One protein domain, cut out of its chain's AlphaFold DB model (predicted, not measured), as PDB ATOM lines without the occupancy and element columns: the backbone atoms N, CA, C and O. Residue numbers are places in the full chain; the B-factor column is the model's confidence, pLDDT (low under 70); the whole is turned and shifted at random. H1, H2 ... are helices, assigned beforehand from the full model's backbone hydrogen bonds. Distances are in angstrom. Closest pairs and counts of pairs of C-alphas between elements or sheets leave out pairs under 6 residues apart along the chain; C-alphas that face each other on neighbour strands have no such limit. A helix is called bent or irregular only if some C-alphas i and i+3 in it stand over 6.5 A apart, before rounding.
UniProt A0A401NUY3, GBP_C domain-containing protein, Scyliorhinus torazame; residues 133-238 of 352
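This is residues 133 to 238 of the 352 residues of the protein "GBP_C domain-containing protein" of Scyliorhinus torazame (UniProt A0A401NUY3). Four helices run up and down in an elongated pile, with H2 and bent H3 in the middle and H1 and the long H4 on opposite sides. H1, H2 and arm H3a make an up-and-down bundle, each running against the one before. The printed part has 106 residues, class all helix, in order H1 H2 H3 H4; it is compact, with radius of gyration of the C-alphas 14.6 A and spans of 45 by 27 by 18 A.

H1, residues 133 to 149, is irregular: C-alphas 140 and 143 are 7.2 A apart. H2, residues 158 to 175, forms a hairpin with H1, touching it with residues 165 to 173 alone; the closest C-alphas, of Leu 140 and Leu 169, are 5.8 A apart. H3, residues 183 to 204, one helix by its hydrogen bonds, is bent: C-alphas 193 and 196 are 7.0 A apart, and H3a, to 193, and H3b, from 196, stand at a steep tilt of 44 degrees. H4, residues 210 to 238, touches H3a with residues 224 to 234 alone, closest at the C-alphas of Glu 184 and Gly 231, 5.2 A. Every O i to N i+4 pair is within hydrogen-bond range in H2, H3a, H3b and H4, and 11 of 13 in H1.

H1 begins at C-alpha 133 (35.569, 46.748, 51.811); H4, 42.5 A long, ends at C-alpha 238 (21.497, 38.373, 58.076).

The printed part has no cut and no long link, and no printed residue is under 70 in pLDDT.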
ATOM      1  N   SER A 133      35.265  47.989  52.533       94.94
ATOM      2  CA  SER A 133      35.569  46.748  51.811       94.94
ATOM      3  C   SER A 133      36.026  47.023  50.381       94.94
ATOM      4  O   SER A 133      36.960  46.394  49.891       94.94
ATOM      5  N   THR A 134      35.383  47.983  49.718       93.75
ATOM      6  CA  THR A 134      35.732  48.382  48.355       93.75
ATOM      7  C   THR A 134      37.095  49.063  48.306       93.75
ATOM      8  O   THR A 134      37.905  48.724  47.447       93.75
ATOM      9  N   ALA A 135      37.381  49.978  49.239       95.25
ATOM     10  CA  ALA A 135      38.678  50.649  49.319       95.25
ATOM     11  C   ALA A 135      39.827  49.648  49.526       95.25
ATOM     12  O   ALA A 135      40.800  49.676  48.779       95.25
ATOM     13  N   ILE A 136      39.667  48.691  50.449       96.25
ATOM     14  CA  ILE A 136      40.659  47.629  50.680       96.25
ATOM     15  C   ILE A 136      40.881  46.806  49.402       96.25
ATOM     16  O   ILE A 136      42.022  46.534  49.029       96.25
ATOM     17  N   MET A 137      39.807  46.433  48.696       94.94
ATOM     18  CA  MET A 137      39.919  45.695  47.434       94.94
ATOM     19  C   MET A 137      40.690  46.482  46.368       94.94
ATOM     20  O   MET A 137      41.519  45.915  45.656       94.94
ATOM     21  N   MET A 138      40.440  47.789  46.261       92.31
ATOM     22  CA  MET A 138      41.144  48.665  45.323       92.31
ATOM     23  C   MET A 138      42.628  48.791  45.656       92.31
ATOM     24  O   MET A 138      43.459  48.695  44.752       92.31
ATOM     25  N   ASP A 139      42.957  48.976  46.933       95.06
ATOM     26  CA  ASP A 139      44.333  49.146  47.390       95.06
ATOM     27  C   ASP A 139      45.158  47.875  47.144       95.06
ATOM     28  O   ASP A 139      46.241  47.942  46.556       95.06
ATOM     29  N   LEU A 140      44.614  46.700  47.489       95.44
ATOM     30  CA  LEU A 140      45.245  45.406  47.197       95.44
ATOM     31  C   LEU A 140      45.350  45.148  45.683       95.44
ATOM     32  O   LEU A 140      46.345  44.605  45.200       95.44
ATOM     33  N   GLY A 141      44.347  45.580  44.915       92.81
ATOM     34  CA  GLY A 141      44.285  45.430  43.461       92.81
ATOM     35  C   GLY A 141      45.135  46.411  42.656       92.81
ATOM     36  O   GLY A 141      45.281  46.225  41.445       92.81
ATOM     37  N   ALA A 142      45.723  47.437  43.275       94.00
ATOM     38  CA  ALA A 142      46.408  48.512  42.560       94.00
ATOM     39  C   ALA A 142      47.609  48.015  41.735       94.00
ATOM     40  O   ALA A 142      47.768  48.380  40.567       94.00
ATOM     41  N   ALA A 143      48.435  47.136  42.313       92.62
ATOM     42  CA  ALA A 143      49.595  46.567  41.625       92.62
ATOM     43  C   ALA A 143      49.189  45.674  40.441       92.62
ATOM     44  O   ALA A 143      49.804  45.738  39.374       92.62
ATOM     45  N   MET A 144      48.132  44.874  40.612       93.00
ATOM     46  CA  MET A 144      47.559  44.065  39.536       93.00
ATOM     47  C   MET A 144      47.000  44.948  38.416       93.00
ATOM     48  O   MET A 144      47.263  44.680  37.246       93.00
ATOM     49  N   LYS A 145      46.285  46.030  38.750       90.94
ATOM     50  CA  LYS A 145      45.737  46.966  37.756       90.94
ATOM     51  C   LYS A 145      46.836  47.576  36.879       90.94
ATOM     52  O   LYS A 145      46.673  47.690  35.666       90.94
ATOM     53  N   GLU A 146      47.982  47.925  37.460       93.12
ATOM     54  CA  GLU A 146      49.114  48.449  36.686       93.12
ATOM     55  C   GLU A 146      49.740  47.376  35.776       93.12
ATOM     56  O   GLU A 146      50.056  47.654  34.616       93.12
ATOM     57  N   LYS A 147      49.868  46.132  36.265       93.31
ATOM     58  CA  LYS A 147      50.304  44.971  35.462       93.31
ATOM     59  C   LYS A 147      49.345  44.663  34.305       93.31
ATOM     60  O   LYS A 147      49.782  44.263  33.228       93.31
ATOM     61  N   GLU A 148      48.050  44.858  34.503       91.44
ATOM     62  CA  GLU A 148      47.041  44.735  33.450       91.44
ATOM     63  C   GLU A 148      47.228  45.826  32.389       91.44
ATOM     64  O   GLU A 148      47.399  45.520  31.207       91.44
ATOM     65  N   LYS A 149      47.329  47.091  32.810       90.75
ATOM     66  CA  LYS A 149      47.495  48.245  31.913       90.75
ATOM     67  C   LYS A 149      48.756  48.175  31.052       90.75
ATOM     68  O   LYS A 149      48.741  48.574  29.889       90.75
ATOM     69  N   ASN A 150      49.862  47.693  31.613       92.69
ATOM     70  CA  ASN A 150      51.131  47.582  30.894       92.69
ATOM     71  C   ASN A 150      51.270  46.270  30.091       92.69
ATOM     72  O   ASN A 150      52.326  46.021  29.502       92.69
ATOM     73  N   GLY A 151      50.224  45.435  30.061       91.31
ATOM     74  CA  GLY A 151      50.205  44.180  29.313       91.31
ATOM     75  C   GLY A 151      51.131  43.103  29.884       91.31
ATOM     76  O   GLY A 151      51.586  42.235  29.137       91.31
ATOM     77  N   SER A 152      51.437  43.129  31.187       92.12
ATOM     78  CA  SER A 152      52.295  42.116  31.824       92.12
ATOM     79  C   SER A 152      51.724  40.704  31.720       92.12
ATOM     80  O   SER A 152      52.499  39.756  31.599       92.12
ATOM     81  N   TYR A 153      50.394  40.567  31.700       94.75
ATOM     82  CA  TYR A 153      49.702  39.284  31.555       94.75
ATOM     83  C   TYR A 153      49.558  38.815  30.095       94.75
ATOM     84  O   TYR A 153      49.239  37.656  29.859       94.75
ATOM     85  N   ALA A 154      49.832  39.670  29.103       91.38
ATOM     86  CA  ALA A 154      49.667  39.363  27.674       91.38
ATOM     87  C   ALA A 154      50.921  38.721  27.039       91.38
ATOM     88  O   ALA A 154      51.230  38.943  25.868       91.38
ATOM     89  N   LYS A 155      51.690  37.963  27.826       91.81
ATOM     90  CA  LYS A 155      52.925  37.281  27.407       91.81
ATOM     91  C   LYS A 155      52.771  35.773  27.628       91.81
ATOM     92  O   LYS A 155      51.972  35.390  28.480       91.81
ATOM     93  N   PRO A 156      53.541  34.912  26.935       94.00
ATOM     94  CA  PRO A 156      53.535  33.478  27.220       94.00
ATOM     95  C   PRO A 156      53.825  33.201  28.704       94.00
ATOM     96  O   PRO A 156      54.837  33.667  29.232       94.00
ATOM     97  N   GLY A 157      52.932  32.471  29.371       93.44
ATOM     98  CA  GLY A 157      52.969  32.182  30.811       93.44
ATOM     99  C   GLY A 157      52.287  33.238  31.689       93.44
ATOM    100  O   GLY A 157      52.323  33.137  32.917       93.44
ATOM    101  N   GLY A 158      51.678  34.260  31.087       94.75
ATOM    102  CA  GLY A 158      51.021  35.363  31.780       94.75
ATOM    103  C   GLY A 158      49.797  34.948  32.594       94.75
ATOM    104  O   GLY A 158      49.555  35.557  33.636       94.75
ATOM    105  N   TYR A 159      49.079  33.886  32.203       94.88
ATOM    106  CA  TYR A 159      47.935  33.393  32.979       94.88
ATOM    107  C   TYR A 159      48.355  32.889  34.365       94.88
ATOM    108  O   TYR A 159      47.712  33.200  35.361       94.88
ATOM    109  N   ALA A 160      49.484  32.180  34.460       95.12
ATOM    110  CA  ALA A 160      49.997  31.697  35.742       95.12
ATOM    111  C   ALA A 160      50.398  32.850  36.681       95.12
ATOM    112  O   ALA A 160      50.194  32.766  37.890       95.12
ATOM    113  N   VAL A 161      50.946  33.937  36.124       95.75
ATOM    114  CA  VAL A 161      51.266  35.151  36.893       95.75
ATOM    115  C   VAL A 161      49.987  35.843  37.365       95.75
ATOM    116  O   VAL A 161      49.917  36.256  38.518       95.75
ATOM    117  N   TYR A 162      48.972  35.933  36.501       95.56
ATOM    118  CA  TYR A 162      47.673  36.510  36.841       95.56
ATOM    119  C   TYR A 162      46.983  35.754  37.981       95.56
ATOM    120  O   TYR A 162      46.572  36.381  38.952       95.56
ATOM    121  N   VAL A 163      46.916  34.420  37.900       95.12
ATOM    122  CA  VAL A 163      46.323  33.576  38.951       95.12
ATOM    123  C   VAL A 163      47.045  33.783  40.277       95.12
ATOM    124  O   VAL A 163      46.400  34.026  41.286       95.12
ATOM    125  N   LYS A 164      48.382  33.791  40.271       95.94
ATOM    126  CA  LYS A 164      49.158  34.042  41.489       95.94
ATOM    127  C   LYS A 164      48.853  35.415  42.100       95.94
ATOM    128  O   LYS A 164      48.670  35.516  43.307       95.94
ATOM    129  N   ASP A 165      48.806  36.463  41.278       96.19
ATOM    130  CA  ASP A 165      48.480  37.808  41.756       96.19
ATOM    131  C   ASP A 165      47.024  37.887  42.274       96.19
ATOM    132  O   ASP A 165      46.750  38.637  43.210       96.19
ATOM    133  N   MET A 166      46.089  37.125  41.685       95.31
ATOM    134  CA  MET A 166      44.698  37.018  42.156       95.31
ATOM    135  C   MET A 166      44.626  36.305  43.505       95.31
ATOM    136  O   MET A 166      43.960  36.808  44.407       95.31
ATOM    137  N   ASP A 167      45.332  35.185  43.663       95.31
ATOM    138  CA  ASP A 167      45.393  34.435  44.919       95.31
ATOM    139  C   ASP A 167      45.954  35.310  46.049       95.31
ATOM    140  O   ASP A 167      45.330  35.430  47.101       95.31
ATOM    141  N   GLU A 168      47.072  36.006  45.808       96.56
ATOM    142  CA  GLU A 168      47.681  36.928  46.780       96.56
ATOM    143  C   GLU A 168      46.720  38.065  47.181       96.56
ATOM    144  O   GLU A 168      46.627  38.421  48.358       96.56
ATOM    145  N   LEU A 169      45.966  38.616  46.222       96.25
ATOM    146  CA  LEU A 169      44.960  39.651  46.475       96.25
ATOM    147  C   LEU A 169      43.798  39.119  47.318       96.25
ATOM    148  O   LEU A 169      43.396  39.770  48.284       96.25
ATOM    149  N   VAL A 170      43.252  37.950  46.973       95.88
ATOM    150  CA  VAL A 170      42.120  37.340  47.688       95.88
ATOM    151  C   VAL A 170      42.529  36.928  49.102       95.88
ATOM    152  O   VAL A 170      41.775  37.169  50.048       95.88
ATOM    153  N   GLU A 171      43.716  36.346  49.271       96.44
ATOM    154  CA  GLU A 171      44.275  36.021  50.586       96.44
ATOM    155  C   GLU A 171      44.478  37.281  51.431       96.44
ATOM    156  O   GLU A 171      44.025  37.323  52.578       96.44
ATOM    157  N   GLY A 172      45.071  38.330  50.850       97.31
ATOM    158  CA  GLY A 172      45.233  39.625  51.509       97.31
ATOM    159  C   GLY A 172      43.894  40.214  51.945       97.31
ATOM    160  O   GLY A 172      43.723  40.594  53.101       97.31
ATOM    161  N   TYR A 173      42.896  40.198  51.063       96.81
ATOM    162  CA  TYR A 173      41.569  40.720  51.373       96.81
ATOM    163  C   TYR A 173      40.887  39.953  52.502       96.81
ATOM    164  O   TYR A 173      40.279  40.548  53.394       96.81
ATOM    165  N   ARG A 174      40.984  38.621  52.494       95.25
ATOM    166  CA  ARG A 174      40.415  37.782  53.554       95.25
ATOM    167  C   ARG A 174      41.120  37.996  54.893       95.25
ATOM    168  O   ARG A 174      40.438  37.947  55.913       95.25
ATOM    169  N   ALA A 175      42.423  38.277  54.886       96.06
ATOM    170  CA  ALA A 175      43.214  38.525  56.090       96.06
ATOM    171  C   ALA A 175      42.911  39.873  56.773       96.06
ATOM    172  O   ALA A 175      43.062  39.972  57.991       96.06
ATOM    173  N   GLU A 176      42.472  40.890  56.027       94.50
ATOM    174  CA  GLU A 176      42.135  42.203  56.594       94.50
ATOM    175  C   GLU A 176      40.923  42.147  57.536       94.50
ATOM    176  O   GLU A 176      39.909  41.520  57.239       94.50
ATOM    177  N   SER A 177      40.977  42.848  58.664       92.38
ATOM    178  CA  SER A 177      39.820  43.053  59.553       92.38
ATOM    179  C   SER A 177      39.124  44.387  59.254       92.38
ATOM    180  O   SER A 177      39.689  45.258  58.600       92.38
ATOM    181  N   GLY A 178      37.911  44.592  59.753       92.88
ATOM    182  CA  GLY A 178      37.185  45.865  59.688       92.88
ATOM    183  C   GLY A 178      36.380  46.062  58.407       92.88
ATOM    184  O   GLY A 178      35.876  47.155  58.154       92.88
ATOM    185  N   LYS A 179      36.263  45.018  57.583       94.88
ATOM    186  CA  LYS A 179      35.547  45.050  56.298       94.88
ATOM    187  C   LYS A 179      34.036  45.127  56.500       94.88
ATOM    188  O   LYS A 179      33.327  45.826  55.770       94.88
ATOM    189  N   GLY A 180      33.557  44.428  57.524       93.94
ATOM    190  CA  GLY A 180      32.160  44.331  57.900       93.94
ATOM    191  C   GLY A 180      31.288  43.481  56.980       93.94
ATOM    192  O   GLY A 180      31.756  42.795  56.074       93.94
ATOM    193  N   VAL A 181      29.981  43.585  57.211       92.50
ATOM    194  CA  VAL A 181      28.912  42.715  56.683       92.50
ATOM    195  C   VAL A 181      28.707  42.676  55.155       92.50
ATOM    196  O   VAL A 181      27.766  42.042  54.685       92.50
ATOM    197  N   GLN A 182      29.483  43.409  54.356       92.31
ATOM    198  CA  GLN A 182      29.451  43.365  52.883       92.31
ATOM    199  C   GLN A 182      30.689  42.688  52.274       92.31
ATOM    200  O   GLN A 182      30.787  42.626  51.048       92.31
ATOM    201  N   ALA A 183      31.615  42.175  53.089       93.62
ATOM    202  CA  ALA A 183      32.896  41.660  52.619       93.62
ATOM    203  C   ALA A 183      32.770  40.523  51.587       93.62
ATOM    204  O   ALA A 183      33.339  40.615  50.499       93.62
ATOM    205  N   GLU A 184      31.996  39.469  51.876       93.69
ATOM    206  CA  GLU A 184      31.882  38.327  50.953       93.69
ATOM    207  C   GLU A 184      31.179  38.711  49.650       93.69
ATOM    208  O   GLU A 184      31.522  38.189  48.587       93.69
ATOM    209  N   LYS A 185      30.239  39.661  49.717       90.69
ATOM    210  CA  LYS A 185      29.551  40.189  48.539       90.69
ATOM    211  C   LYS A 185      30.484  41.014  47.655       90.69
ATOM    212  O   LYS A 185      30.473  40.849  46.441       90.69
ATOM    213  N   ILE A 186      31.301  41.882  48.251       93.19
ATOM    214  CA  ILE A 186      32.304  42.663  47.516       93.19
ATOM    215  C   ILE A 186      33.305  41.741  46.822       93.19
ATOM    216  O   ILE A 186      33.590  41.935  45.642       93.19
ATOM    217  N   LEU A 187      33.781  40.711  47.527       94.62
ATOM    218  CA  LEU A 187      34.672  39.712  46.947       94.62
ATOM    219  C   LEU A 187      33.996  38.948  45.800       94.62
ATOM    220  O   LEU A 187      34.603  38.775  44.748       94.62
ATOM    221  N   GLN A 188      32.738  38.535  45.970       92.75
ATOM    222  CA  GLN A 188      31.962  37.888  44.912       92.75
ATOM    223  C   GLN A 188      31.855  38.779  43.664       92.75
ATOM    224  O   GLN A 188      32.242  38.349  42.577       92.75
ATOM    225  N   ASP A 189      31.388  40.021  43.823       91.00
ATOM    226  CA  ASP A 189      31.204  40.967  42.716       91.00
ATOM    227  C   ASP A 189      32.535  41.243  41.986       91.00
ATOM    228  O   ASP A 189      32.559  41.384  40.760       91.00
ATOM    229  N   PHE A 190      33.650  41.300  42.722       92.38
ATOM    230  CA  PHE A 190      34.985  41.486  42.154       92.38
ATOM    231  C   PHE A 190      35.454  40.275  41.329       92.38
ATOM    232  O   PHE A 190      35.942  40.453  40.209       92.38
ATOM    233  N   LEU A 191      35.285  39.050  41.842       92.25
ATOM    234  CA  LEU A 191      35.652  37.830  41.112       92.25
ATOM    235  C   LEU A 191      34.810  37.663  39.838       92.25
ATOM    236  O   LEU A 191      35.351  37.364  38.773       92.25
ATOM    237  N   GLU A 192      33.503  37.930  39.916       90.06
ATOM    238  CA  GLU A 192      32.617  37.945  38.745       90.06
ATOM    239  C   GLU A 192      33.042  39.002  37.715       90.06
ATOM    240  O   GLU A 192      33.008  38.755  36.509       90.06
ATOM    241  N   TYR A 193      33.463  40.187  38.167       89.56
ATOM    242  CA  TYR A 193      33.959  41.239  37.281       89.56
ATOM    243  C   TYR A 193      35.246  40.821  36.550       89.56
ATOM    244  O   TYR A 193      35.391  41.077  35.352       89.56
ATOM    245  N   LYS A 194      36.170  40.143  37.241       90.81
ATOM    246  CA  LYS A 194      37.462  39.729  36.675       90.81
ATOM    247  C   LYS A 194      37.410  38.473  35.801       90.81
ATOM    248  O   LYS A 194      38.328  38.281  35.002       90.81
ATOM    249  N   GLN A 195      36.329  37.690  35.847       89.81
ATOM    250  CA  GLN A 195      36.165  36.468  35.045       89.81
ATOM    251  C   GLN A 195      36.405  36.669  33.543       89.81
ATOM    252  O   GLN A 195      37.091  35.869  32.914       89.81
ATOM    253  N   GLN A 196      35.872  37.741  32.945       88.25
ATOM    254  CA  GLN A 196      36.042  37.970  31.502       88.25
ATOM    255  C   GLN A 196      37.509  38.233  31.148       88.25
ATOM    256  O   GLN A 196      38.028  37.706  30.165       88.25
ATOM    257  N   PHE A 197      38.197  39.028  31.967       90.25
ATOM    258  CA  PHE A 197      39.609  39.336  31.769       90.25
ATOM    259  C   PHE A 197      40.491  38.092  31.954       90.25
ATOM    260  O   PHE A 197      41.341  37.803  31.107       90.25
ATOM    261  N   SER A 198      40.222  37.312  33.002       92.81
ATOM    262  CA  SER A 198      40.834  36.004  33.258       92.81
ATOM    263  C   SER A 198      40.655  35.047  32.072       92.81
ATOM    264  O   SER A 198      41.629  34.472  31.574       92.81
ATOM    265  N   GLU A 199      39.432  34.942  31.539       93.44
ATOM    266  CA  GLU A 199      39.119  34.110  30.377       93.44
ATOM    267  C   GLU A 199      39.932  34.525  29.145       93.44
ATOM    268  O   GLU A 199      40.509  33.666  28.470       93.44
ATOM    269  N   HIS A 200      40.028  35.828  28.871       92.56
ATOM    270  CA  HIS A 200      40.828  36.340  27.764       92.56
ATOM    271  C   HIS A 200      42.309  35.971  27.912       92.56
ATOM    272  O   HIS A 200      42.877  35.396  26.980       92.56
ATOM    273  N   ILE A 201      42.928  36.226  29.071       94.06
ATOM    274  CA  ILE A 201      44.340  35.874  29.299       94.06
ATOM    275  C   ILE A 201      44.551  34.369  29.088       94.06
ATOM    276  O   ILE A 201      45.452  33.968  28.351       94.06
ATOM    277  N   ARG A 202      43.682  33.532  29.663       95.12
ATOM    278  CA  ARG A 202      43.752  32.067  29.557       95.12
ATOM    279  C   ARG A 202      43.680  31.574  28.112       95.12
ATOM    280  O   ARG A 202      44.421  30.670  27.726       95.12
ATOM    281  N   ILE A 203      42.769  32.123  27.305       92.38
ATOM    282  CA  ILE A 203      42.589  31.706  25.905       92.38
ATOM    283  C   ILE A 203      43.809  32.096  25.066       92.38
ATOM    284  O   ILE A 203      44.276  31.269  24.277       92.38
ATOM    285  N   PHE A 204      44.340  33.307  25.254       91.56
ATOM    286  CA  PHE A 204      45.450  33.843  24.463       91.56
ATOM    287  C   PHE A 204      46.845  33.395  24.926       91.56
ATOM    288  O   PHE A 204      47.800  33.555  24.171       91.56
ATOM    289  N   ASP A 205      46.991  32.797  26.111       94.19
ATOM    290  CA  ASP A 205      48.283  32.278  26.570       94.19
ATOM    291  C   ASP A 205      48.706  31.040  25.753       94.19
ATOM    292  O   ASP A 205      48.134  29.951  25.869       94.19
ATOM    293  N   GLU A 206      49.704  31.209  24.885       92.12
ATOM    294  CA  GLU A 206      50.240  30.152  24.014       92.12
ATOM    295  C   GLU A 206      51.067  29.104  24.775       92.12
ATOM    296  O   GLU A 206      51.315  28.021  24.248       92.12
ATOM    297  N   SER A 207      51.482  29.394  26.015       94.19
ATOM    298  CA  SER A 207      52.256  28.451  26.834       94.19
ATOM    299  C   SER A 207      51.409  27.321  27.428       94.19
ATOM    300  O   SER A 207      51.959  26.312  27.865       94.19
ATOM    301  N   MET A 208      50.080  27.478  27.427       95.06
ATOM    302  CA  MET A 208      49.132  26.515  27.981       95.06
ATOM    303  C   MET A 208      48.549  25.610  26.894       95.06
ATOM    304  O   MET A 208      48.075  26.065  25.848       95.06
ATOM    305  N   SER A 209      48.481  24.315  27.180       94.62
ATOM    306  CA  SER A 209      47.761  23.341  26.359       94.62
ATOM    307  C   SER A 209      46.239  23.510  26.465       94.62
ATOM    308  O   SER A 209      45.716  24.040  27.446       94.62
ATOM    309  N   ALA A 210      45.493  22.993  25.482       93.56
ATOM    310  CA  ALA A 210      44.024  23.016  25.510       93.56
ATOM    311  C   ALA A 210      43.447  22.377  26.789       93.56
ATOM    312  O   ALA A 210      42.526  22.920  27.393       93.56
ATOM    313  N   ARG A 211      44.053  21.275  27.251       94.44
ATOM    314  CA  ARG A 211      43.640  20.573  28.472       94.44
ATOM    315  C   ARG A 211      43.895  21.391  29.742       94.44
ATOM    316  O   ARG A 211      43.069  21.375  30.648       94.44
ATOM    317  N   GLU A 212      45.020  22.103  29.824       94.12
ATOM    318  CA  GLU A 212      45.309  22.999  30.955       94.12
ATOM    319  C   GLU A 212      44.347  24.187  30.981       94.12
ATOM    320  O   GLU A 212      43.866  24.560  32.048       94.12
ATOM    321  N   LYS A 213      44.009  24.736  29.807       93.25
ATOM    322  CA  LYS A 213      43.002  25.797  29.679       93.25
ATOM    323  C   LYS A 213      41.636  25.321  30.170       93.25
ATOM    324  O   LYS A 213      40.989  26.054  30.913       93.25
ATOM    325  N   GLU A 214      41.186  24.131  29.780       94.62
ATOM    326  CA  GLU A 214      39.909  23.566  30.248       94.62
ATOM    327  C   GLU A 214      39.892  23.368  31.768       94.62
ATOM    328  O   GLU A 214      38.973  23.842  32.433       94.62
ATOM    329  N   LEU A 215      40.942  22.761  32.331       94.12
ATOM    330  CA  LEU A 215      41.036  22.526  33.774       94.12
ATOM    331  C   LEU A 215      41.033  23.835  34.578       94.12
ATOM    332  O   LEU A 215      40.400  23.914  35.627       94.12
ATOM    333  N   ALA A 216      41.731  24.865  34.095       92.50
ATOM    334  CA  ALA A 216      41.738  26.178  34.730       92.50
ATOM    335  C   ALA A 216      40.348  26.838  34.713       92.50
ATOM    336  O   ALA A 216      39.910  27.360  35.735       92.50
ATOM    337  N   ALA A 217      39.612  26.732  33.601       93.12
ATOM    338  CA  ALA A 217      38.244  27.247  33.517       93.12
ATOM    339  C   ALA A 217      37.278  26.530  34.473       93.12
ATOM    340  O   ALA A 217      36.364  27.151  35.009       93.12
ATOM    341  N   GLU A 218      37.447  25.221  34.679       94.31
ATOM    342  CA  GLU A 218      36.650  24.475  35.658       94.31
ATOM    343  C   GLU A 218      36.952  24.906  37.097       94.31
ATOM    344  O   GLU A 218      36.021  25.059  37.887       94.31
ATOM    345  N   ARG A 219      38.228  25.143  37.430       92.31
ATOM    346  CA  ARG A 219      38.639  25.635  38.755       92.31
ATOM    347  C   ARG A 219      38.064  27.012  39.059       92.31
ATOM    348  O   ARG A 219      37.416  27.172  40.085       92.31
ATOM    349  N   GLU A 220      38.200  27.957  38.135       91.50
ATOM    350  CA  GLU A 220      37.659  29.313  38.286       91.50
ATOM    351  C   GLU A 220      36.132  29.304  38.468       91.50
ATOM    352  O   GLU A 220      35.585  29.999  39.324       91.50
ATOM    353  N   LYS A 221      35.418  28.450  37.718       91.12
ATOM    354  CA  LYS A 221      33.973  28.250  37.918       91.12
ATOM    355  C   LYS A 221      33.649  27.692  39.303       91.12
ATOM    356  O   LYS A 221      32.649  28.096  39.892       91.12
ATOM    357  N   ALA A 222      34.455  26.759  39.809       93.50
ATOM    358  CA  ALA A 222      34.266  26.193  41.141       93.50
ATOM    359  C   ALA A 222      34.510  27.234  42.246       93.50
ATOM    360  O   ALA A 222      33.724  27.305  43.187       93.50
ATOM    361  N   GLU A 223      35.536  28.073  42.104       91.06
ATOM    362  CA  GLU A 223      35.864  29.146  43.052       91.06
ATOM    363  C   GLU A 223      34.779  30.223  43.107       91.06
ATOM    364  O   GLU A 223      34.331  30.588  44.196       91.06
ATOM    365  N   VAL A 224      34.283  30.678  41.951       90.56
ATOM    366  CA  VAL A 224      33.164  31.632  41.906       90.56
ATOM    367  C   VAL A 224      31.906  31.022  42.522       90.56
ATOM    368  O   VAL A 224      31.272  31.657  43.359       90.56
ATOM    369  N   ALA A 225      31.584  29.762  42.215       91.56
ATOM    370  CA  ALA A 225      30.444  29.082  42.829       91.56
ATOM    371  C   ALA A 225      30.587  28.926  44.359       91.56
ATOM    372  O   ALA A 225      29.595  29.042  45.089       91.56
ATOM    373  N   GLU A 226      31.799  28.676  44.866       93.56
ATOM    374  CA  GLU A 226      32.071  28.644  46.305       93.56
ATOM    375  C   GLU A 226      31.882  30.026  46.940       93.56
ATOM    376  O   GLU A 226      31.268  30.130  48.006       93.56
ATOM    377  N   GLN A 227      32.367  31.083  46.286       91.75
ATOM    378  CA  GLN A 227      32.235  32.452  46.773       91.75
ATOM    379  C   GLN A 227      30.771  32.908  46.790       91.75
ATOM    380  O   GLN A 227      30.307  33.441  47.797       91.75
ATOM    381  N   GLU A 228      30.002  32.612  45.742       90.25
ATOM    382  CA  GLU A 228      28.558  32.859  45.734       90.25
ATOM    383  C   GLU A 228      27.837  32.116  46.868       90.25
ATOM    384  O   GLU A 228      26.866  32.616  47.435       90.25
ATOM    385  N   ARG A 229      28.268  30.888  47.199       92.25
ATOM    386  CA  ARG A 229      27.699  30.139  48.328       92.25
ATOM    387  C   ARG A 229      27.960  30.870  49.646       92.25
ATOM    388  O   ARG A 229      27.019  30.999  50.422       92.25
ATOM    389  N   LYS A 230      29.178  31.376  49.874       92.00
ATOM    390  CA  LYS A 230      29.515  32.166  51.072       92.00
ATOM    391  C   LYS A 230      28.684  33.447  51.156       92.00
ATOM    392  O   LYS A 230      28.053  33.679  52.181       92.00
ATOM    393  N   GLY A 231      28.579  34.204  50.061       89.19
ATOM    394  CA  GLY A 231      27.726  35.395  50.001       89.19
ATOM    395  C   GLY A 231      26.257  35.084  50.323       89.19
ATOM    396  O   GLY A 231      25.639  35.755  51.149       89.19
ATOM    397  N   ARG A 232      25.706  34.001  49.755       88.75
ATOM    398  CA  ARG A 232      24.340  33.538  50.069       88.75
ATOM    399  C   ARG A 232      24.172  33.120  51.530       88.75
ATOM    400  O   ARG A 232      23.114  33.364  52.106       88.75
ATOM    401  N   GLU A 233      25.174  32.480  52.126       91.25
ATOM    402  CA  GLU A 233      25.155  32.097  53.542       91.25
ATOM    403  C   GLU A 233      25.132  33.325  54.456       91.25
ATOM    404  O   GLU A 233      24.340  33.357  55.398       91.25
ATOM    405  N   GLU A 234      25.908  34.367  54.150       89.31
ATOM    406  CA  GLU A 234      25.858  35.633  54.888       89.31
ATOM    407  C   GLU A 234      24.507  36.341  54.747       89.31
ATOM    408  O   GLU A 234      23.941  36.797  55.743       89.31
ATOM    409  N   GLU A 235      23.935  36.385  53.541       87.25
ATOM    410  CA  GLU A 235      22.608  36.969  53.317       87.25
ATOM    411  C   GLU A 235      21.509  36.219  54.084       87.25
ATOM    412  O   GLU A 235      20.628  36.840  54.691       87.25
ATOM    413  N   GLN A 236      21.566  34.883  54.096       88.50
ATOM    414  CA  GLN A 236      20.648  34.052  54.876       88.50
ATOM    415  C   GLN A 236      20.820  34.287  56.375       88.50
ATOM    416  O   GLN A 236      19.825  34.457  57.078       88.50
ATOM    417  N   ARG A 237      22.062  34.355  56.857       90.38
ATOM    418  CA  ARG A 237      22.387  34.636  58.257       90.38
ATOM    419  C   ARG A 237      21.864  36.009  58.687       90.38
ATOM    420  O   ARG A 237      21.179  36.116  59.699       90.38
ATOM    421  N   ALA A 238      22.051  37.036  57.860       87.69
ATOM    422  CA  ALA A 238      21.497  38.373  58.076       87.69
ATOM    423  C   ALA A 238      19.956  38.391  58.077       87.69
ATOM    424  O   ALA A 238      19.326  39.134  58.833       87.69
TER     425      ALA A 238